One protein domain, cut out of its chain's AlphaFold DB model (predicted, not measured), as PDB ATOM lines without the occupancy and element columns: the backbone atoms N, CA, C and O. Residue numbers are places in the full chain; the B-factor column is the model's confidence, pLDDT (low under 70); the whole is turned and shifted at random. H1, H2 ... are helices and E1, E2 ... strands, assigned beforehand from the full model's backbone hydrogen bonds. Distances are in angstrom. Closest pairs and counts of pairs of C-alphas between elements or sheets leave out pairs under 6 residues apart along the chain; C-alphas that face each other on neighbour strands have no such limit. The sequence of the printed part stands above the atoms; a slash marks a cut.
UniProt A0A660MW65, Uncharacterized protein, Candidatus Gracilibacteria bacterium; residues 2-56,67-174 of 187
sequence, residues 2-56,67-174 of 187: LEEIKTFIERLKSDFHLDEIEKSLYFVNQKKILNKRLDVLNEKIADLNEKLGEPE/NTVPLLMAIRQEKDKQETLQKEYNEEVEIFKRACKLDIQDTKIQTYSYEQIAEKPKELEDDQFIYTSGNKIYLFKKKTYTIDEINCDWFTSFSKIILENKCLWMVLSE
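This is residues 2 to 56 and 67 to 174 of the 187 residues of an uncharacterized protein of Candidatus Gracilibacteria bacterium (UniProt A0A660MW65). Two long helices, H2 and H3, run side by side in opposite directions as a long arm, and at one end of it sits a head made of a curled four-stranded sheet with helices around it. The last part of H3 packs on the sheet, H4 covers part of it, the short H5 fits between H4 and the base of the arm, and H1 is beside the edge strand E1. The printed part has 163 residues, with five named helices and four named strands in the order H1 H2 H3 E1 E2 E3 E4 H4 H5; the antiparallel sheet has the order E1, E2, E4, E3, and the class is mixed, helices and strands. The whole is loose, with a radius of gyration of the C-alphas of 21.4 A, and spans 77 by 37 by 21 A, the arm making much of the length.

H1, residues 2 to 15, begins at C-alpha 2 (-17.122, 40.005, 67.938) and is 19.8 A long. H2, residues 25 to 52, measures 40.7 A, and H3, residues 68 to 99, measures 46.5 A, ending at C-alpha 99 (-36.209, 35.858, 80.251). E1 is residues 103 to 105, E2 residues 108 to 117 with 27.5 A, E3 residues 128 to 133, and E4 residues 136 to 146 with 30.8 A. H4 is residues 154 to 164, and H5, residues 166 to 173, ends at C-alpha 173 (-27.426, 43.479, 90.072).

The sheet is strongly twisted and curled like part of a barrel. E1 and E2 form a hairpin, with N 103 and O 110 2.9 A apart. E2 and E4 are antiparallel, with N 113 and O 141 at 2.8 A, and E3 and E4 form a hairpin, with N 131 and O 138 at 2.9 A. There are three layers, helices on both faces of a sheet: H3 on one face, H1 and H4 on the other. H3 is on the sheet with residues 88 to 99, at a height over the sheet of 11.1 A. H4 runs along the strands, at 2 degrees to E4 on the local plane. H1 and E1 come closest at the C-alphas of Lys 6 and Ile 104, 7.2 A. H2 and H3 touch, at a shallow tilt of 9 degrees, opposite ways, the closest C-alphas being those of Ile 45 and Ile 75, 5.6 A. H5, the hub, touches H3 through residues 96 to 99 of H3 alone, the C-alphas of Phe 96 and Cys 167 being closest at 5.9 A. H5 only just touches H2, with 3 pairs of C-alphas within 8 A, the closest being Tyr 26 and Val 171 at 5.6 A. H4 and H5 only just touch, only at the corner, with 3 pairs. In the five helices every O i to N i+4 pair is within hydrogen-bond range.

The C-alphas of Glu 56 and Asn 151, the two farthest apart, are 77.8 A apart. Residues 57 to 66 are not printed, and C-alphas 56 and 67 are 13.5 A apart across this cut. Of the links that are printed whole, none is long. Mean pLDDT of the printed part is 87.3; residues 54 to 56 and 149 to 157 are under 70.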
ATOM      1  N   LEU A   2     -16.140  41.109  67.847       78.50
ATOM      2  CA  LEU A   2     -17.122  40.005  67.938       78.50
ATOM      3  C   LEU A   2     -16.696  38.869  68.893       78.50
ATOM      4  O   LEU A   2     -17.476  38.456  69.745       78.50
ATOM      5  N   GLU A   3     -15.457  38.387  68.794       82.69
ATOM      6  CA  GLU A   3     -14.958  37.331  69.693       82.69
ATOM      7  C   GLU A   3     -14.825  37.794  71.154       82.69
ATOM      8  O   GLU A   3     -15.048  37.017  72.079       82.69
ATOM      9  N   GLU A   4     -14.541  39.079  71.382       83.06
ATOM     10  CA  GLU A   4     -14.516  39.670  72.730       83.06
ATOM     11  C   GLU A   4     -15.927  39.723  73.326       83.06
ATOM     12  O   GLU A   4     -16.115  39.377  74.488       83.06
ATOM     13  N   ILE A   5     -16.924  40.081  72.511       81.31
ATOM     14  CA  ILE A   5     -18.343  40.107  72.880       81.31
ATOM     15  C   ILE A   5     -18.838  38.709  73.246       81.31
ATOM     16  O   ILE A   5     -19.442  38.529  74.304       81.31
ATOM     17  N   LYS A   6     -18.547  37.711  72.401       84.56
ATOM     18  CA  LYS A   6     -18.883  36.309  72.680       84.56
ATOM     19  C   LYS A   6     -18.248  35.851  73.988       84.56
ATOM     20  O   LYS A   6     -18.948  35.356  74.861       84.56
ATOM     21  N   THR A   7     -16.947  36.091  74.155       88.00
ATOM     22  CA  THR A   7     -16.215  35.722  75.376       88.00
ATOM     23  C   THR A   7     -16.806  36.389  76.617       88.00
ATOM     24  O   THR A   7     -16.939  35.754  77.658       88.00
ATOM     25  N   PHE A   8     -17.169  37.667  76.523       86.00
ATOM     26  CA  PHE A   8     -17.768  38.409  77.625       86.00
ATOM     27  C   PHE A   8     -19.142  37.855  78.021       86.00
ATOM     28  O   PHE A   8     -19.413  37.679  79.205       86.00
ATOM     29  N   ILE A   9     -19.990  37.525  77.050       86.25
ATOM     30  CA  ILE A   9     -21.301  36.929  77.317       86.25
ATOM     31  C   ILE A   9     -21.178  35.515  77.888       86.25
ATOM     32  O   ILE A   9     -21.896  35.187  78.826       86.25
ATOM     33  N   GLU A  10     -20.263  34.692  77.376       89.75
ATOM     34  CA  GLU A  10     -20.010  33.362  77.942       89.75
ATOM     35  C   GLU A  10     -19.529  33.460  79.397       89.75
ATOM     36  O   GLU A  10     -19.997  32.718  80.261       89.75
ATOM     37  N   ARG A  11     -18.671  34.444  79.706       90.69
ATOM     38  CA  ARG A  11     -18.308  34.755  81.095       90.69
ATOM     39  C   ARG A  11     -19.522  35.152  81.922       90.69
ATOM     40  O   ARG A  11     -19.705  34.586  82.985       90.69
ATOM     41  N   LEU A  12     -20.392  36.035  81.432       88.62
ATOM     42  CA  LEU A  12     -21.611  36.411  82.156       88.62
ATOM     43  C   LEU A  12     -22.527  35.221  82.441       88.62
ATOM     44  O   LEU A  12     -23.031  35.093  83.554       88.62
ATOM     45  N   LYS A  13     -22.735  34.343  81.457       91.81
ATOM     46  CA  LYS A  13     -23.526  33.122  81.646       91.81
ATOM     47  C   LYS A  13     -22.941  32.238  82.737       91.81
ATOM     48  O   LYS A  13     -23.691  31.752  83.579       91.81
ATOM     49  N   SER A  14     -21.618  32.069  82.732       92.56
ATOM     50  CA  SER A  14     -20.891  31.287  83.729       92.56
ATOM     51  C   SER A  14     -20.930  31.933  85.116       92.56
ATOM     52  O   SER A  14     -21.331  31.281  86.077       92.56
ATOM     53  N   ASP A  15     -20.548  33.206  85.220       91.69
ATOM     54  CA  ASP A  15     -20.374  33.934  86.482       91.69
ATOM     55  C   ASP A  15     -21.707  34.137  87.219       91.69
ATOM     56  O   ASP A  15     -21.748  34.088  88.446       91.69
ATOM     57  N   PHE A  16     -22.809  34.312  86.480       92.31
ATOM     58  CA  PHE A  16     -24.144  34.543  87.045       92.31
ATOM     59  C   PHE A  16     -25.095  33.350  86.911       92.31
ATOM     60  O   PHE A  16     -26.268  33.455  87.276       92.31
ATOM     61  N   HIS A  17     -24.608  32.214  86.407       94.56
ATOM     62  CA  HIS A  17     -25.398  31.001  86.189       94.56
ATOM     63  C   HIS A  17     -26.669  31.237  85.354       94.56
ATOM     64  O   HIS A  17     -27.735  30.723  85.684       94.56
ATOM     65  N   LEU A  18     -26.584  32.009  84.265       92.56
ATOM     66  CA  LEU A  18     -27.772  32.386  83.480       92.56
ATOM     67  C   LEU A  18     -28.488  31.181  82.841       92.56
ATOM     68  O   LEU A  18     -29.707  31.214  82.688       92.56
ATOM     69  N   ASP A  19     -27.747  30.118  82.515       92.38
ATOM     70  CA  ASP A  19     -28.306  28.870  81.972       92.38
ATOM     71  C   ASP A  19     -28.846  27.924  83.067       92.38
ATOM     72  O   ASP A  19     -29.608  27.003  82.781       92.38
ATOM     73  N   GLU A  20     -28.486  28.161  84.333       93.88
ATOM     74  CA  GLU A  20     -28.918  27.395  85.508       93.88
ATOM     75  C   GLU A  20     -29.369  28.359  86.612       93.88
ATOM     76  O   GLU A  20     -28.763  28.436  87.685       93.88
ATOM     77  N   ILE A  21     -30.409  29.147  86.321       93.31
ATOM     78  CA  ILE A  21     -30.734  30.352  87.091       93.31
ATOM     79  C   ILE A  21     -30.972  30.082  88.580       93.31
ATOM     80  O   ILE A  21     -30.682  30.943  89.408       93.31
ATOM     81  N   GLU A  22     -31.413  28.881  88.958       94.44
ATOM     82  CA  GLU A  22     -31.582  28.478  90.357       94.44
ATOM     83  C   GLU A  22     -30.275  28.485  91.165       94.44
ATOM     84  O   GLU A  22     -30.316  28.571  92.395       94.44
ATOM     85  N   LYS A  23     -29.119  28.387  90.493       95.38
ATOM     86  CA  LYS A  23     -27.784  28.484  91.101       95.38
ATOM     87  C   LYS A  23     -27.292  29.924  91.226       95.38
ATOM     88  O   LYS A  23     -26.323  30.153  91.947       95.38
ATOM     89  N   SER A  24     -27.930  30.886  90.553       94.12
ATOM     90  CA  SER A  24     -27.565  32.301  90.676       94.12
ATOM     91  C   SER A  24     -27.689  32.767  92.129       94.12
ATOM     92  O   SER A  24     -28.568  32.315  92.872       94.12
ATOM     93  N   LEU A  25     -26.831  33.704  92.545       91.69
ATOM     94  CA  LEU A  25     -26.881  34.232  93.910       91.69
ATOM     95  C   LEU A  25     -28.248  34.859  94.226       91.69
ATOM     96  O   LEU A  25     -28.757  34.695  95.338       91.69
ATOM     97  N   TYR A  26     -28.871  35.487  93.223       90.69
ATOM     98  CA  TYR A  26     -30.244  35.978  93.285       90.69
ATOM     99  C   TYR A  26     -31.216  34.884  93.753       90.69
ATOM    100  O   TYR A  26     -31.827  35.028  94.812       90.69
ATOM    101  N   PHE A  27     -31.313  33.751  93.043       92.25
ATOM    102  CA  PHE A  27     -32.264  32.689  93.404       92.25
ATOM    103  C   PHE A  27     -31.879  31.926  94.671       92.25
ATOM    104  O   PHE A  27     -32.759  31.519  95.432       92.25
ATOM    105  N   VAL A  28     -30.584  31.786  94.966       93.00
ATOM    106  CA  VAL A  28     -30.125  31.233  96.248       93.00
ATOM    107  C   VAL A  28     -30.641  32.079  97.414       93.00
ATOM    108  O   VAL A  28     -31.108  31.531  98.417       93.00
ATOM    109  N   ASN A  29     -30.593  33.407  97.299       90.00
ATOM    110  CA  ASN A  29     -31.108  34.308  98.327       90.00
ATOM    111  C   ASN A  29     -32.642  34.350  98.344       90.00
ATOM    112  O   ASN A  29     -33.220  34.287  99.431       90.00
ATOM    113  N   GLN A  30     -33.305  34.321  97.183       87.88
ATOM    114  CA  GLN A  30     -34.763  34.199  97.113       87.88
ATOM    115  C   GLN A  30     -35.279  32.940  97.808       87.88
ATOM    116  O   GLN A  30     -36.209  32.994  98.610       87.88
ATOM    117  N   LYS A  31     -34.617  31.801  97.598       91.81
ATOM    118  CA  LYS A  31     -34.973  30.546  98.263       91.81
ATOM    119  C   LYS A  31     -34.818  30.621  99.784       91.81
ATOM    120  O   LYS A  31     -35.630  30.052 100.510       91.81
ATOM    121  N   LYS A  32     -33.816  31.351 100.294       91.31
ATOM    122  CA  LYS A  32     -33.684  31.601 101.742       91.31
ATOM    123  C   LYS A  32     -34.849  32.435 102.277       91.31
ATOM    124  O   LYS A  32     -35.327  32.152 103.371       91.31
ATOM    125  N   ILE A  33     -35.294  33.450 101.532       88.81
ATOM    126  CA  ILE A  33     -36.449  34.282 101.905       88.81
ATOM    127  C   ILE A  33     -37.728  33.440 101.911       88.81
ATOM    128  O   ILE A  33     -38.472  33.485 102.889       88.81
ATOM    129  N   LEU A  34     -37.945  32.628 100.872       90.50
ATOM    130  CA  LEU A  34     -39.064  31.692 100.793       90.50
ATOM    131  C   LEU A  34     -39.111  30.773 102.014       90.50
ATOM    132  O   LEU A  34     -40.134  30.714 102.689       90.50
ATOM    133  N   ASN A  35     -37.998  30.103 102.326       92.25
ATOM    134  CA  ASN A  35     -37.932  29.176 103.453       92.25
ATOM    135  C   ASN A  35     -38.300  29.868 104.772       92.25
ATOM    136  O   ASN A  35     -39.144  29.363 105.498       92.25
ATOM    137  N   LYS A  36     -37.770  31.073 105.030       91.38
ATOM    138  CA  LYS A  36     -38.135  31.853 106.226       91.38
ATOM    139  C   LYS A  36     -39.635  32.154 106.297       91.38
ATOM    140  O   LYS A  36     -40.225  32.064 107.367       91.38
ATOM    141  N   ARG A  37     -40.262  32.519 105.173       89.38
ATOM    142  CA  ARG A  37     -41.712  32.783 105.121       89.38
ATOM    143  C   ARG A  37     -42.523  31.509 105.372       89.38
ATOM    144  O   ARG A  37     -43.523  31.557 106.082       89.38
ATOM    145  N   LEU A  38     -42.087  30.379 104.815       92.31
ATOM    146  CA  LEU A  38     -42.723  29.081 105.037       92.31
ATOM    147  C   LEU A  38     -42.603  28.629 106.496       92.31
ATOM    148  O   LEU A  38     -43.586  28.127 107.037       92.31
ATOM    149  N   ASP A  39     -41.455  28.860 107.136       94.25
ATOM    150  CA  ASP A  39     -41.230  28.550 108.553       94.25
ATOM    151  C   ASP A  39     -42.194  29.334 109.456       94.25
ATOM    152  O   ASP A  39     -42.879  28.734 110.281       94.25
ATOM    153  N   VAL A  40     -42.369  30.641 109.219       92.75
ATOM    154  CA  VAL A  40     -43.348  31.469 109.958       92.75
ATOM    155  C   VAL A  40     -44.779  30.945 109.795       92.75
ATOM    156  O   VAL A  40     -45.560  30.933 110.747       92.75
ATOM    157  N   LEU A  41     -45.158  30.503 108.593       93.50
ATOM    158  CA  LEU A  41     -46.482  29.918 108.357       93.50
ATOM    159  C   LEU A  41     -46.633  28.552 109.043       93.50
ATOM    160  O   LEU A  41     -47.694  28.265 109.595       93.50
ATOM    161  N   ASN A  42     -45.579  27.731 109.059       94.44
ATOM    162  CA  ASN A  42     -45.565  26.452 109.769       94.44
ATOM    163  C   ASN A  42     -45.747  26.641 111.279       94.44
ATOM    164  O   ASN A  42     -46.544  25.921 111.878       94.44
ATOM    165  N   GLU A  43     -45.068  27.622 111.878       95.75
ATOM    166  CA  GLU A  43     -45.236  27.981 113.292       95.75
ATOM    167  C   GLU A  43     -46.679  28.415 113.587       95.75
ATOM    168  O   GLU A  43     -47.317  27.864 114.481       95.75
ATOM    169  N   LYS A  44     -47.261  29.301 112.764       94.38
ATOM    170  CA  LYS A  44     -48.672  29.713 112.905       94.38
ATOM    171  C   LYS A  44     -49.639  28.531 112.810       94.38
ATOM    172  O   LYS A  44     -50.601  28.454 113.573       94.38
ATOM    173  N   ILE A  45     -49.409  27.607 111.877       94.19
ATOM    174  CA  ILE A  45     -50.226  26.395 111.733       94.19
ATOM    175  C   ILE A  45     -50.069  25.489 112.960       94.19
ATOM    176  O   ILE A  45     -51.066  24.937 113.425       94.19
ATOM    177  N   ALA A  46     -48.856  25.331 113.492       94.25
ATOM    178  CA  ALA A  46     -48.602  24.549 114.699       94.25
ATOM    179  C   ALA A  46     -49.351  25.131 115.909       94.25
ATOM    180  O   ALA A  46     -50.108  24.400 116.547       94.25
ATOM    181  N   ASP A  47     -49.256  26.443 116.134       94.62
ATOM    182  CA  ASP A  47     -49.977  27.149 117.200       94.62
ATOM    183  C   ASP A  47     -51.503  26.994 117.075       94.62
ATOM    184  O   ASP A  47     -52.226  26.846 118.064       94.62
ATOM    185  N   LEU A  48     -52.032  27.047 115.847       93.06
ATOM    186  CA  LEU A  48     -53.461  26.851 115.590       93.06
ATOM    187  C   LEU A  48     -53.897  25.398 115.824       93.06
ATOM    188  O   LEU A  48     -54.989  25.177 116.346       93.06
ATOM    189  N   ASN A  49     -53.061  24.421 115.464       89.75
ATOM    190  CA  ASN A  49     -53.321  23.007 115.739       89.75
ATOM    191  C   ASN A  49     -53.283  22.708 117.244       89.75
ATOM    192  O   ASN A  49     -54.126  21.959 117.728       89.75
ATOM    193  N   GLU A  50     -52.367  23.322 117.996       91.19
ATOM    194  CA  GLU A  50     -52.330  23.194 119.457       91.19
ATOM    195  C   GLU A  50     -53.621  23.737 120.090       91.19
ATOM    196  O   GLU A  50     -54.232  23.077 120.930       91.19
ATOM    197  N   LYS A  51     -54.109  24.893 119.614       88.44
ATOM    198  CA  LYS A  51     -55.398  25.472 120.040       88.44
ATOM    199  C   LYS A  51     -56.608  24.623 119.654       88.44
ATOM    200  O   LYS A  51     -57.633  24.702 120.331       88.44
ATOM    201  N   LEU A  52     -56.523  23.865 118.560       86.25
ATOM    202  CA  LEU A  52     -57.588  22.961 118.125       86.25
ATOM    203  C   LEU A  52     -57.742  21.773 119.088       86.25
ATOM    204  O   LEU A  52     -58.863  21.299 119.276       86.25
ATOM    205  N   GLY A  53     -56.645  21.358 119.733       77.56
ATOM    206  CA  GLY A  53     -56.605  20.248 120.684       77.56
ATOM    207  C   GLY A  53     -56.751  18.870 120.028       77.56
ATOM    208  O   GLY A  53     -56.944  18.739 118.818       77.56
ATOM    209  N   GLU A  54     -56.656  17.812 120.839       65.25
ATOM    210  CA  GLU A  54     -57.011  16.459 120.397       65.25
ATOM    211  C   GLU A  54     -58.538  16.332 120.251       65.25
ATOM    212  O   GLU A  54     -59.278  16.922 121.046       65.25
ATOM    213  N   PRO A  55     -59.046  15.554 119.277       58.56
ATOM    214  CA  PRO A  55     -60.473  15.272 119.191       58.56
ATOM    215  C   PRO A  55     -60.955  14.645 120.507       58.56
ATOM    216  O   PRO A  55     -60.397  13.639 120.955       58.56
ATOM    217  N   GLU A  56     -61.978  15.240 121.133       52.97
ATOM    218  CA  GLU A  56     -62.602  14.682 122.338       52.97
ATOM    219  C   GLU A  56     -62.974  13.215 122.072       52.97
ATOM    220  O   GLU A  56     -63.721  12.909 121.141       52.97
ATOM    221  N   ASN A  67     -65.546  26.935 118.537       77.81
ATOM    222  CA  ASN A  67     -64.257  27.413 118.051       77.81
ATOM    223  C   ASN A  67     -63.565  26.432 117.088       77.81
ATOM    224  O   ASN A  67     -62.617  26.830 116.416       77.81
ATOM    225  N   THR A  68     -64.040  25.188 116.957       83.38
ATOM    226  CA  THR A  68     -63.422  24.175 116.080       83.38
ATOM    227  C   THR A  68     -63.474  24.590 114.610       83.38
ATOM    228  O   THR A  68     -62.459  24.554 113.921       83.38
ATOM    229  N   VAL A  69     -64.641  25.023 114.119       86.12
ATOM    230  CA  VAL A  69     -64.801  25.436 112.713       86.12
ATOM    231  C   VAL A  69     -63.953  26.676 112.383       86.12
ATOM    232  O   VAL A  69     -63.203  26.612 111.409       86.12
ATOM    233  N   PRO A  70     -63.974  27.764 113.185       90.69
ATOM    234  CA  PRO A  70     -63.074  28.903 112.983       90.69
ATOM    235  C   PRO A  70     -61.585  28.533 112.941       90.69
ATOM    236  O   PRO A  70     -60.867  29.011 112.065       90.69
ATOM    237  N   LEU A  71     -61.116  27.659 113.839       91.62
ATOM    238  CA  LEU A  71     -59.714  27.226 113.866       91.62
ATOM    239  C   LEU A  71     -59.338  26.412 112.622       91.62
ATOM    240  O   LEU A  71     -58.291  26.659 112.027       91.62
ATOM    241  N   LEU A  72     -60.207  25.501 112.171       91.38
ATOM    242  CA  LEU A  72     -59.998  24.755 110.925       91.38
ATOM    243  C   LEU A  72     -59.930  25.680 109.701       91.38
ATOM    244  O   LEU A  72     -59.109  25.459 108.810       91.38
ATOM    245  N   MET A  73     -60.763  26.725 109.658       93.19
ATOM    246  CA  MET A  73     -60.706  27.729 108.590       93.19
ATOM    247  C   MET A  73     -59.402  28.532 108.638       93.19
ATOM    248  O   MET A  73     -58.794  28.728 107.589       93.19
ATOM    249  N   ALA A  74     -58.938  28.935 109.824       93.69
ATOM    250  CA  ALA A  74     -57.663  29.636 109.985       93.69
ATOM    251  C   ALA A  74     -56.470  28.769 109.541       93.69
ATOM    252  O   ALA A  74     -55.632  29.221 108.769       93.69
ATOM    253  N   ILE A  75     -56.430  27.491 109.942       93.56
ATOM    254  CA  ILE A  75     -55.387  26.546 109.508       93.56
ATOM    255  C   ILE A  75     -55.389  26.402 107.985       93.56
ATOM    256  O   ILE A  75     -54.331  26.405 107.358       93.56
ATOM    257  N   ARG A  76     -56.577  26.277 107.382       95.19
ATOM    258  CA  ARG A  76     -56.712  26.194 105.927       95.19
ATOM    259  C   ARG A  76     -56.172  27.450 105.243       95.19
ATOM    260  O   ARG A  76     -55.409  27.318 104.300       95.19
ATOM    261  N   GLN A  77     -56.498  28.638 105.750       94.38
ATOM    262  CA  GLN A  77     -55.996  29.900 105.199       94.38
ATOM    263  C   GLN A  77     -54.466  29.986 105.235       94.38
ATOM    264  O   GLN A  77     -53.861  30.404 104.253       94.38
ATOM    265  N   GLU A  78     -53.825  29.582 106.333       94.31
ATOM    266  CA  GLU A  78     -52.358  29.592 106.406       94.31
ATOM    267  C   GLU A  78     -51.721  28.566 105.450       94.31
ATOM    268  O   GLU A  78     -50.700  28.863 104.832       94.31
ATOM    269  N   LYS A  79     -52.348  27.399 105.242       94.25
ATOM    270  CA  LYS A  79     -51.911  26.426 104.221       94.25
ATOM    271  C   LYS A  79     -52.071  26.961 102.798       94.25
ATOM    272  O   LYS A  79     -51.143  26.842 102.002       94.25
ATOM    273  N   ASP A  80     -53.193  27.613 102.497       92.56
ATOM    274  CA  ASP A  80     -53.436  28.232 101.189       92.56
ATOM    275  C   ASP A  80     -52.367  29.309 100.886       92.56
ATOM    276  O   ASP A  80     -51.896  29.432  99.751       92.56
ATOM    277  N   LYS A  81     -51.912  30.055 101.907       92.06
ATOM    278  CA  LYS A  81     -50.779  30.993 101.782       92.06
ATOM    279  C   LYS A  81     -49.463  30.279 101.467       92.06
ATOM    280  O   LYS A  81     -48.713  30.766 100.624       92.06
ATOM    281  N   GLN A  82     -49.174  29.140 102.104       92.19
ATOM    282  CA  GLN A  82     -47.963  28.356 101.814       92.19
ATOM    283  C   GLN A  82     -47.947  27.856 100.368       92.19
ATOM    284  O   GLN A  82     -46.943  28.014  99.671       92.19
ATOM    285  N   GLU A  83     -49.065  27.290  99.906       92.00
ATOM    286  CA  GLU A  83     -49.212  26.820  98.527       92.00
ATOM    287  C   GLU A  83     -49.047  27.968  97.525       92.00
ATOM    288  O   GLU A  83     -48.340  27.823  96.526       92.00
ATOM    289  N   THR A  84     -49.638  29.130  97.824       89.81
ATOM    290  CA  THR A  84     -49.516  30.336  96.996       89.81
ATOM    291  C   THR A  84     -48.065  30.808  96.906       89.81
ATOM    292  O   THR A  84     -47.561  30.977  95.799       89.81
ATOM    293  N   LEU A  85     -47.353  30.931  98.033       89.12
ATOM    294  CA  LEU A  85     -45.942  31.342  98.051       89.12
ATOM    295  C   LEU A  85     -45.048  30.400  97.238       89.12
ATOM    296  O   LEU A  85     -44.176  30.847  96.494       89.12
ATOM    297  N   GLN A  86     -45.256  29.088  97.371       91.06
ATOM    298  CA  GLN A  86     -44.470  28.102  96.635       91.06
ATOM    299  C   GLN A  86     -44.768  28.145  95.132       91.06
ATOM    300  O   GLN A  86     -43.860  27.985  94.315       91.06
ATOM    301  N   LYS A  87     -46.035  28.358  94.766       90.12
ATOM    302  CA  LYS A  87     -46.457  28.507  93.376       90.12
ATOM    303  C   LYS A  87     -45.851  29.759  92.745       90.12
ATOM    304  O   LYS A  87     -45.249  29.640  91.682       90.12
ATOM    305  N   GLU A  88     -45.955  30.910  93.406       87.31
ATOM    306  CA  GLU A  88     -45.386  32.180  92.933       87.31
ATOM    307  C   GLU A  88     -43.873  32.069  92.714       87.31
ATOM    308  O   GLU A  88     -43.375  32.479  91.666       87.31
ATOM    309  N   TYR A  89     -43.155  31.422  93.640       90.12
ATOM    310  CA  TYR A  89     -41.728  31.152  93.472       90.12
ATOM    311  C   TYR A  89     -41.415  30.351  92.211       90.12
ATOM    312  O   TYR A  89     -40.530  30.709  91.435       90.12
ATOM    313  N   ASN A  90     -42.117  29.232  92.031       91.94
ATOM    314  CA  ASN A  90     -41.864  28.321  90.925       91.94
ATOM    315  C   ASN A  90     -42.184  28.999  89.586       91.94
ATOM    316  O   ASN A  90     -41.435  28.842  88.625       91.94
ATOM    317  N   GLU A  91     -43.265  29.781  89.530       89.38
ATOM    318  CA  GLU A  91     -43.605  30.592  88.361       89.38
ATOM    319  C   GLU A  91     -42.506  31.619  88.056       89.38
ATOM    320  O   GLU A  91     -42.108  31.766  86.901       89.38
ATOM    321  N   GLU A  92     -41.959  32.288  89.074       89.44
ATOM    322  CA  GLU A  92     -40.867  33.243  88.892       89.44
ATOM    323  C   GLU A  92     -39.582  32.578  88.379       89.44
ATOM    324  O   GLU A  92     -38.965  33.091  87.445       89.44
ATOM    325  N   VAL A  93     -39.208  31.408  88.906       92.62
ATOM    326  CA  VAL A  93     -38.054  30.638  88.408       92.62
ATOM    327  C   VAL A  93     -38.190  30.358  86.909       92.62
ATOM    328  O   VAL A  93     -37.260  30.621  86.145       92.62
ATOM    329  N   GLU A  94     -39.349  29.876  86.459       93.00
ATOM    330  CA  GLU A  94     -39.580  29.559  85.042       93.00
ATOM    331  C   GLU A  94     -39.577  30.810  84.149       93.00
ATOM    332  O   GLU A  94     -39.031  30.797  83.040       93.00
ATOM    333  N   ILE A  95     -40.114  31.927  84.648       91.44
ATOM    334  CA  ILE A  95     -40.046  33.219  83.961       91.44
ATOM    335  C   ILE A  95     -38.598  33.670  83.790       91.44
ATOM    336  O   ILE A  95     -38.215  34.072  82.690       91.44
ATOM    337  N   PHE A  96     -37.776  33.568  84.832       92.88
ATOM    338  CA  PHE A  96     -36.377  33.976  84.769       92.88
ATOM    339  C   PHE A  96     -35.537  33.054  83.885       92.88
ATOM    340  O   PHE A  96     -34.721  33.572  83.123       92.88
ATOM    341  N   LYS A  97     -35.772  31.733  83.894       93.75
ATOM    342  CA  LYS A  97     -35.135  30.797  82.944       93.75
ATOM    343  C   LYS A  97     -35.365  31.216  81.497       93.75
ATOM    344  O   LYS A  97     -34.450  31.179  80.679       93.75
ATOM    345  N   ARG A  98     -36.589  31.642  81.174       92.19
ATOM    346  CA  ARG A  98     -36.929  32.113  79.829       92.19
ATOM    347  C   ARG A  98     -36.351  33.500  79.546       92.19
ATOM    348  O   ARG A  98     -35.729  33.697  78.507       92.19
ATOM    349  N   ALA A  99     -36.557  34.454  80.450       92.00
ATOM    350  CA  ALA A  99     -36.209  35.858  80.251       92.00
ATOM    351  C   ALA A  99     -34.695  36.112  80.248       92.00
ATOM    352  O   ALA A  99     -34.229  36.941  79.471       92.00
ATOM    353  N   CYS A 100     -33.924  35.400  81.075       92.38
ATOM    354  CA  CYS A 100     -32.467  35.561  81.168       92.38
ATOM    355  C   CYS A 100     -31.712  34.874  80.028       92.38
ATOM    356  O   CYS A 100     -30.489  34.999  79.945       92.38
ATOM    357  N   LYS A 101     -32.420  34.178  79.129       91.25
ATOM    358  CA  LYS A 101     -31.802  33.571  77.961       91.25
ATOM    359  C   LYS A 101     -31.145  34.648  77.099       91.25
ATOM    360  O   LYS A 101     -31.775  35.642  76.709       91.25
ATOM    361  N   LEU A 102     -29.868  34.433  76.809       89.25
ATOM    362  CA  LEU A 102     -29.052  35.340  76.020       89.25
ATOM    363  C   LEU A 102     -28.339  34.541  74.927       89.25
ATOM    364  O   LEU A 102     -27.316  33.894  75.151       89.25
ATOM    365  N   ASP A 103     -28.937  34.544  73.742       88.94
ATOM    366  CA  ASP A 103     -28.451  33.805  72.581       88.94
ATOM    367  C   ASP A 103     -27.575  34.731  71.724       88.94
ATOM    368  O   ASP A 103     -27.975  35.853  71.414       88.94
ATOM    369  N   ILE A 104     -26.391  34.268  71.311       85.56
ATOM    370  CA  ILE A 104     -25.571  34.956  70.303       85.56
ATOM    371  C   ILE A 104     -25.466  34.075  69.073       85.56
ATOM    372  O   ILE A 104     -25.072  32.913  69.168       85.56
ATOM    373  N   GLN A 105     -25.735  34.660  67.912       84.88
ATOM    374  CA  GLN A 105     -25.483  34.033  66.626       84.88
ATOM    375  C   GLN A 105     -24.903  35.068  65.664       84.88
ATOM    376  O   GLN A 105     -25.523  36.098  65.414       84.88
ATOM    377  N   ASP A 106     -23.719  34.791  65.120       85.31
ATOM    378  CA  ASP A 106     -22.989  35.700  64.230       85.31
ATOM    379  C   ASP A 106     -22.848  37.104  64.836       85.31
ATOM    380  O   ASP A 106     -22.219  37.254  65.880       85.31
ATOM    381  N   THR A 107     -23.440  38.126  64.215       84.00
ATOM    382  CA  THR A 107     -23.453  39.513  64.699       84.00
ATOM    383  C   THR A 107     -24.735  39.872  65.453       84.00
ATOM    384  O   THR A 107     -25.023  41.050  65.641       84.00
ATOM    385  N   LYS A 108     -25.539  38.893  65.881       89.25
ATOM    386  CA  LYS A 108     -26.835  39.116  66.531       89.25
ATOM    387  C   LYS A 108     -26.849  38.592  67.955       89.25
ATOM    388  O   LYS A 108     -26.435  37.467  68.219       89.25
ATOM    389  N   ILE A 109     -27.404  39.395  68.852       88.50
ATOM    390  CA  ILE A 109     -27.696  39.025  70.236       88.50
ATOM    391  C   ILE A 109     -29.209  39.013  70.388       88.50
ATOM    392  O   ILE A 109     -29.877  39.988  70.043       88.50
ATOM    393  N   GLN A 110     -29.761  37.920  70.897       91.38
ATOM    394  CA  GLN A 110     -31.183  37.782  71.166       91.38
ATOM    395  C   GLN A 110     -31.416  37.598  72.656       91.38
ATOM    396  O   GLN A 110     -30.804  36.752  73.303       91.38
ATOM    397  N   THR A 111     -32.335  38.388  73.191       92.81
ATOM    398  CA  THR A 111     -32.804  38.266  74.570       92.81
ATOM    399  C   THR A 111     -34.225  38.817  74.660       92.81
ATOM    400  O   THR A 111     -34.861  39.048  73.632       92.81
ATOM    401  N   TYR A 112     -34.746  39.021  75.863       93.88
ATOM    402  CA  TYR A 112     -36.067  39.588  76.077       93.88
ATOM    403  C   TYR A 112     -35.987  41.031  76.551       93.88
ATOM    404  O   TYR A 112     -35.147  41.387  77.367       93.88
ATOM    405  N   SER A 113     -36.898  41.852  76.045       92.00
ATOM    406  CA  SER A 113     -37.231  43.139  76.643       92.00
ATOM    407  C   SER A 113     -38.539  43.031  77.413       92.00
ATOM    408  O   SER A 113     -39.325  42.125  77.132       92.00
ATOM    409  N   TYR A 114     -38.787  43.930  78.362       90.00
ATOM    410  CA  TYR A 114     -40.042  43.954  79.111       90.00
ATOM    411  C   TYR A 114     -40.758  45.303  79.008       90.00
ATOM    412  O   TYR A 114     -40.140  46.359  78.889       90.00
ATOM    413  N   GLU A 115     -42.079  45.257  79.122       91.38
ATOM    414  CA  GLU A 115     -42.957  46.417  79.201       91.38
ATOM    415  C   GLU A 115     -44.006  46.167  80.289       91.38
ATOM    416  O   GLU A 115     -44.600  45.089  80.343       91.38
ATOM    417  N   GLN A 116     -44.236  47.132  81.181       90.00
ATOM    418  CA  GLN A 116     -45.359  47.041  82.115       90.00
ATOM    419  C   GLN A 116     -46.635  47.490  81.402       90.00
ATOM    420  O   GLN A 116     -46.685  48.593  80.865       90.00
ATOM    421  N   ILE A 117     -47.672  46.659  81.449       91.94
ATOM    422  CA  ILE A 117     -48.957  46.911  80.795       91.94
ATOM    423  C   ILE A 117     -50.094  46.927  81.821       91.94
ATOM    424  O   ILE A 117     -49.973  46.367  82.911       91.94
ATOM    425  N   ALA A 118     -51.198  47.591  81.478       91.19
ATOM    426  CA  ALA A 118     -52.364  47.701  82.356       91.19
ATOM    427  C   ALA A 118     -53.273  46.462  82.304       91.19
ATOM    428  O   ALA A 118     -53.857  46.083  83.315       91.19
ATOM    429  N   GLU A 119     -53.380  45.818  81.139       92.00
ATOM    430  CA  GLU A 119     -54.297  44.701  80.893       92.00
ATOM    431  C   GLU A 119     -53.615  43.616  80.062       92.00
ATOM    432  O   GLU A 119     -52.733  43.909  79.255       92.00
ATOM    433  N   LYS A 120     -54.025  42.353  80.240       90.88
ATOM    434  CA  LYS A 120     -53.488  41.244  79.439       90.88
ATOM    435  C   LYS A 120     -53.936  41.389  77.974       90.88
ATOM    436  O   LYS A 120     -55.132  41.571  77.743       90.88
ATOM    437  N   PRO A 121     -53.026  41.264  76.989       89.81
ATOM    438  CA  PRO A 121     -53.397  41.255  75.580       89.81
ATOM    439  C   PRO A 121     -54.354  40.096  75.282       89.81
ATOM    440  O   PRO A 121     -54.264  39.039  75.906       89.81
ATOM    441  N   LYS A 122     -55.258  40.284  74.312       89.69
ATOM    442  CA  LYS A 122     -56.171  39.214  73.867       89.69
ATOM    443  C   LYS A 122     -55.424  38.057  73.205       89.69
ATOM    444  O   LYS A 122     -55.830  36.911  73.346       89.69
ATOM    445  N   GLU A 123     -54.343  38.380  72.505       90.50
ATOM    446  CA  GLU A 123     -53.474  37.443  71.803       90.50
ATOM    447  C   GLU A 123     -52.019  37.822  72.092       90.50
ATOM    448  O   GLU A 123     -51.699  39.005  72.244       90.50
ATOM    449  N   LEU A 124     -51.158  36.813  72.206       91.00
ATOM    450  CA  LEU A 124     -49.714  36.967  72.354       91.00
ATOM    451  C   LEU A 124     -49.047  36.430  71.094       91.00
ATOM    452  O   LEU A 124     -49.451  35.386  70.586       91.00
ATOM    453  N   GLU A 125     -48.024  37.130  70.615       90.81
ATOM    454  CA  GLU A 125     -47.151  36.598  69.565       90.81
ATOM    455  C   GLU A 125     -46.326  35.417  70.114       90.81
ATOM    456  O   GLU A 125     -46.092  35.316  71.323       90.81
ATOM    457  N   ASP A 126     -45.864  34.523  69.234       87.56
ATOM    458  CA  ASP A 126     -45.154  33.288  69.616       87.56
ATOM    459  C   ASP A 126     -43.892  33.545  70.462       87.56
ATOM    460  O   ASP A 126     -43.475  32.721  71.283       87.56
ATOM    461  N   ASP A 127     -43.264  34.704  70.279       90.00
ATOM    462  CA  ASP A 127     -42.056  35.125  70.975       90.00
ATOM    463  C   ASP A 127     -42.334  36.014  72.198       90.00
ATOM    464  O   ASP A 127     -41.395  36.528  72.815       90.00
ATOM    465  N   GLN A 128     -43.601  36.143  72.595       93.56
ATOM    466  CA  GLN A 128     -44.038  36.924  73.742       93.56
ATOM    467  C   GLN A 128     -44.492  36.040  74.905       93.56
ATOM    468  O   GLN A 128     -44.853  34.870  74.753       93.56
ATOM    469  N   PHE A 129     -44.456  36.604  76.109       93.31
ATOM    470  CA  PHE A 129     -45.099  36.007  77.275       93.31
ATOM    471  C   PHE A 129     -45.416  37.042  78.347       93.31
ATOM    472  O   PHE A 129     -44.834  38.125  78.394       93.31
ATOM    473  N   ILE A 130     -46.350  36.681  79.224       91.25
ATOM    474  CA  ILE A 130     -46.778  37.517  80.339       91.25
ATOM    475  C   ILE A 130     -46.197  36.979  81.637       91.25
ATOM    476  O   ILE A 130     -46.280  35.786  81.918       91.25
ATOM    477  N   TYR A 131     -45.705  37.893  82.458       87.44
ATOM    478  CA  TYR A 131     -45.437  37.664  83.866       87.44
ATOM    479  C   TYR A 131     -46.349  38.567  84.692       87.44
ATOM    480  O   TYR A 131     -46.393  39.779  84.483       87.44
ATOM    481  N   THR A 132     -47.118  37.983  85.607       83.56
ATOM    482  CA  THR A 132     -47.942  38.741  86.557       83.56
ATOM    483  C   THR A 132     -47.304  38.622  87.932       83.56
ATOM    484  O   THR A 132     -47.007  37.518  88.367       83.56
ATOM    485  N   SER A 133     -47.087  39.749  88.603       74.19
ATOM    486  CA  SER A 133     -46.530  39.794  89.956       74.19
ATOM    487  C   SER A 133     -47.341  40.790  90.776       74.19
ATOM    488  O   SER A 133     -47.363  41.989  90.471       74.19
ATOM    489  N   GLY A 134     -48.078  40.287  91.768       75.06
ATOM    490  CA  GLY A 134     -49.094  41.064  92.478       75.06
ATOM    491  C   GLY A 134     -50.136  41.644  91.514       75.06
ATOM    492  O   GLY A 134     -50.757  40.923  90.737       75.06
ATOM    493  N   ASN A 135     -50.303  42.967  91.532       78.94
ATOM    494  CA  ASN A 135     -51.216  43.697  90.645       78.94
ATOM    495  C   ASN A 135     -50.569  44.184  89.335       78.94
ATOM    496  O   ASN A 135     -51.202  44.920  88.579       78.94
ATOM    497  N   LYS A 136     -49.307  43.826  89.073       84.62
ATOM    498  CA  LYS A 136     -48.564  44.295  87.899       84.62
ATOM    499  C   LYS A 136     -48.491  43.213  86.842       84.62
ATOM    500  O   LYS A 136     -48.234  42.049  87.144       84.62
ATOM    501  N   ILE A 137     -48.656  43.631  85.594       88.88
ATOM    502  CA  ILE A 137     -48.558  42.770  84.424       88.88
ATOM    503  C   ILE A 137     -47.363  43.244  83.601       88.88
ATOM    504  O   ILE A 137     -47.254  44.424  83.265       88.88
ATOM    505  N   TYR A 138     -46.463  42.320  83.291       90.25
ATOM    506  CA  TYR A 138     -45.285  42.552  82.469       90.25
ATOM    507  C   TYR A 138     -45.381  41.717  81.199       90.25
ATOM    508  O   TYR A 138     -45.583  40.505  81.267       90.25
ATOM    509  N   LEU A 139     -45.218  42.365  80.052       93.81
ATOM    510  CA  LEU A 139     -45.107  41.729  78.750       93.81
ATOM    511  C   LEU A 139     -43.642  41.646  78.361       93.81
ATOM    512  O   LEU A 139     -42.977  42.668  78.207       93.81
ATOM    513  N   PHE A 140     -43.161  40.423  78.198       94.12
ATOM    514  CA  PHE A 140     -41.835  40.146  77.681       94.12
ATOM    515  C   PHE A 140     -41.921  39.918  76.177       94.12
ATOM    516  O   PHE A 140     -42.742  39.127  75.714       94.12
ATOM    517  N   LYS A 141     -41.067  40.613  75.426       94.38
ATOM    518  CA  LYS A 141     -40.965  40.539  73.964       94.38
ATOM    519  C   LYS A 141     -39.544  40.169  73.590       94.38
ATOM    520  O   LYS A 141     -38.605  40.820  74.063       94.38
ATOM    521  N   LYS A 142     -39.370  39.143  72.756       94.12
ATOM    522  CA  LYS A 142     -38.044  38.812  72.236       94.12
ATOM    523  C   LYS A 142     -37.520  39.999  71.426       94.12
ATOM    524  O   LYS A 142     -38.246  40.654  70.687       94.12
ATOM    525  N   LYS A 143     -36.240  40.302  71.592       91.50
ATOM    526  CA  LYS A 143     -35.573  41.423  70.944       91.50
ATOM    527  C   LYS A 143     -34.230  40.969  70.405       91.50
ATOM    528  O   LYS A 143     -33.499  40.235  71.068       91.50
ATOM    529  N   THR A 144     -33.937  41.386  69.179       91.12
ATOM    530  CA  THR A 144     -32.667  41.118  68.504       91.12
ATOM    531  C   THR A 144     -31.889  42.420  68.399       91.12
ATOM    532  O   THR A 144     -32.440  43.428  67.967       91.12
ATOM    533  N   TYR A 145     -30.620  42.383  68.779       86.31
ATOM    534  CA  TYR A 145     -29.679  43.488  68.668       86.31
ATOM    535  C   TYR A 145     -28.579  43.090  67.692       86.31
ATOM    536  O   TYR A 145     -28.041  41.985  67.798       86.31
ATOM    537  N   THR A 146     -28.236  43.977  66.764       85.56
ATOM    538  CA  THR A 146     -27.109  43.765  65.851       85.56
ATOM    539  C   THR A 146     -25.859  44.400  66.450       85.56
ATOM    540  O   THR A 146     -25.871  45.568  66.828       85.56
ATOM    541  N   ILE A 147     -24.767  43.644  66.525       75.19
ATOM    542  CA  ILE A 147     -23.475  44.098  67.055       75.19
ATOM    543  C   ILE A 147     -22.938  45.290  66.254       75.19
ATOM    544  O   ILE A 147     -22.334  46.184  66.832       75.19
ATOM    545  N   ASP A 148     -23.228  45.366  64.957       71.62
ATOM    546  CA  ASP A 148     -22.812  46.493  64.111       71.62
ATOM    547  C   ASP A 148     -23.603  47.789  64.403       71.62
ATOM    548  O   ASP A 148     -23.102  48.891  64.196       71.62
ATOM    549  N   GLU A 149     -24.834  47.675  64.918       66.19
ATOM    550  CA  GLU A 149     -25.674  48.815  65.334       66.19
ATOM    551  C   GLU A 149     -25.340  49.291  66.754       66.19
ATOM    552  O   GLU A 149     -25.736  50.383  67.174       66.19
ATOM    553  N   ILE A 150     -24.564  48.494  67.489       65.31
ATOM    554  CA  ILE A 150     -23.937  48.852  68.759       65.31
ATOM    555  C   ILE A 150     -22.729  49.753  68.431       65.31
ATOM    556  O   ILE A 150     -21.568  49.406  68.593       65.31
ATOM    557  N   ASN A 151     -23.028  50.956  67.940       52.97
ATOM    558  CA  ASN A 151     -22.078  51.956  67.431       52.97
ATOM    559  C   ASN A 151     -21.309  52.707  68.553       52.97
ATOM    560  O   ASN A 151     -20.724  53.765  68.327       52.97
ATOM    561  N   CYS A 152     -21.352  52.188  69.783       53.28
ATOM    562  CA  CYS A 152     -20.822  52.788  71.013       53.28
ATOM    563  C   CYS A 152     -19.882  51.791  71.707       53.28
ATOM    564  O   CYS A 152     -19.940  50.599  71.409       53.28
ATOM    565  N   ASP A 153     -19.095  52.255  72.689       66.19
ATOM    566  CA  ASP A 153     -18.388  51.380  73.638       66.19
ATOM    567  C   ASP A 153     -19.307  50.224  74.065       66.19
ATOM    568  O   ASP A 153     -20.417  50.457  74.562       66.19
ATOM    569  N   TRP A 154     -18.870  48.988  73.804       66.12
ATOM    570  CA  TRP A 154     -19.646  47.764  74.009       66.12
ATOM    571  C   TRP A 154     -20.286  47.732  75.400       66.12
ATOM    572  O   TRP A 154     -21.441  47.335  75.527       66.12
ATOM    573  N   PHE A 155     -19.598  48.252  76.420       66.50
ATOM    574  CA  PHE A 155     -20.123  48.368  77.781       66.50
ATOM    575  C   PHE A 155     -21.392  49.226  77.881       66.50
ATOM    576  O   PHE A 155     -22.344  48.847  78.566       66.50
ATOM    577  N   THR A 156     -21.449  50.357  77.178       68.06
ATOM    578  CA  THR A 156     -22.611  51.264  77.189       68.06
ATOM    579  C   THR A 156     -23.813  50.616  76.504       68.06
ATOM    580  O   THR A 156     -24.939  50.673  77.000       68.06
ATOM    581  N   SER A 157     -23.581  49.935  75.385       68.44
ATOM    582  CA  SER A 157     -24.643  49.248  74.648       68.44
ATOM    583  C   SER A 157     -25.095  47.961  75.331       68.44
ATOM    584  O   SER A 157     -26.287  47.663  75.351       68.44
ATOM    585  N   PHE A 158     -24.181  47.228  75.964       74.12
ATOM    586  CA  PHE A 158     -24.524  46.063  76.771       74.12
ATOM    587  C   PHE A 158     -25.339  46.458  78.004       74.12
ATOM    588  O   PHE A 158     -26.325  45.801  78.326       74.12
ATOM    589  N   SER A 159     -25.019  47.599  78.622       76.25
ATOM    590  CA  SER A 159     -25.836  48.175  79.695       76.25
ATOM    591  C   SER A 159     -27.271  48.445  79.233       76.25
ATOM    592  O   SER A 159     -28.207  48.189  79.982       76.25
ATOM    593  N   LYS A 160     -27.480  48.877  77.981       81.38
ATOM    594  CA  LYS A 160     -28.827  49.018  77.408       81.38
ATOM    595  C   LYS A 160     -29.542  47.669  77.270       81.38
ATOM    596  O   LYS A 160     -30.703  47.579  77.649       81.38
ATOM    597  N   ILE A 161     -28.856  46.628  76.783       83.38
ATOM    598  CA  ILE A 161     -29.424  45.270  76.675       83.38
ATOM    599  C   ILE A 161     -29.843  44.750  78.056       83.38
ATOM    600  O   ILE A 161     -30.945  44.225  78.199       83.38
ATOM    601  N   ILE A 162     -28.994  44.939  79.075       83.12
ATOM    602  CA  ILE A 162     -29.308  44.568  80.459       83.12
ATOM    603  C   ILE A 162     -30.519  45.351  80.969       83.12
ATOM    604  O   ILE A 162     -31.454  44.750  81.477       83.12
ATOM    605  N   LEU A 163     -30.528  46.679  80.832       81.81
ATOM    606  CA  LEU A 163     -31.596  47.527  81.377       81.81
ATOM    607  C   LEU A 163     -32.952  47.280  80.711       81.81
ATOM    608  O   LEU A 163     -33.989  47.392  81.362       81.81
ATOM    609  N   GLU A 164     -32.958  46.933  79.426       87.75
ATOM    610  CA  GLU A 164     -34.183  46.575  78.718       87.75
ATOM    611  C   GLU A 164     -34.677  45.167  79.085       87.75
ATOM    612  O   GLU A 164     -35.853  44.888  78.869       87.75
ATOM    613  N   ASN A 165     -33.839  44.311  79.684       89.12
ATOM    614  CA  ASN A 165     -34.204  42.996  80.208       89.12
ATOM    615  C   ASN A 165     -34.257  43.003  81.743       89.12
ATOM    616  O   ASN A 165     -33.258  42.770  82.422       89.12
ATOM    617  N   LYS A 166     -35.454  43.188  82.308       85.75
ATOM    618  CA  LYS A 166     -35.647  43.248  83.763       85.75
ATOM    619  C   LYS A 166     -35.030  42.071  84.510       85.75
ATOM    620  O   LYS A 166     -34.336  42.291  85.493       85.75
ATOM    621  N   CYS A 167     -35.292  40.842  84.071       89.62
ATOM    622  CA  CYS A 167     -34.821  39.648  84.769       89.62
ATOM    623  C   CYS A 167     -33.293  39.562  84.746       89.62
ATOM    624  O   CYS A 167     -32.681  39.318  85.782       89.62
ATOM    625  N   LEU A 168     -32.681  39.849  83.595       90.31
ATOM    626  CA  LEU A 168     -31.228  39.884  83.476       90.31
ATOM    627  C   LEU A 168     -30.631  40.971  84.373       90.31
ATOM    628  O   LEU A 168     -29.697  40.696  85.117       90.31
ATOM    629  N   TRP A 169     -31.198  42.183  84.363       87.44
ATOM    630  CA  TRP A 169     -30.760  43.260  85.252       87.44
ATOM    631  C   TRP A 169     -30.789  42.838  86.718       87.44
ATOM    632  O   TRP A 169     -29.811  43.069  87.413       87.44
ATOM    633  N   MET A 170     -31.856  42.180  87.165       87.44
ATOM    634  CA  MET A 170     -32.003  41.739  88.553       87.44
ATOM    635  C   MET A 170     -31.019  40.658  88.978       87.44
ATOM    636  O   MET A 170     -30.508  40.692  90.096       87.44
ATOM    637  N   VAL A 171     -30.758  39.696  88.095       90.25
ATOM    638  CA  VAL A 171     -29.785  38.635  88.367       90.25
ATOM    639  C   VAL A 171     -28.378  39.221  88.438       90.25
ATOM    640  O   VAL A 171     -27.632  38.891  89.354       90.25
ATOM    641  N   LEU A 172     -28.036  40.127  87.517       87.69
ATOM    642  CA  LEU A 172     -26.713  40.751  87.449       87.69
ATOM    643  C   LEU A 172     -26.470  41.791  88.549       87.69
ATOM    644  O   LEU A 172     -25.338  41.960  88.990       87.69
ATOM    645  N   SER A 173     -27.509  42.514  88.971       83.50
ATOM    646  CA  SER A 173     -27.426  43.479  90.072       83.50
ATOM    647  C   SER A 173     -27.514  42.824  91.444       83.50
ATOM    648  O   SER A 173     -27.334  43.513  92.445       83.50
ATOM    649  N   GLU A 174     -27.828  41.525  91.484       79.94
ATOM    650  CA  GLU A 174     -28.138  40.787  92.703       79.94
ATOM    651  C   GLU A 174     -29.213  41.498  93.544       79.94
ATOM    652  O   GLU A 174     -29.208  41.411  94.769       79.94
TER     653      GLU A 174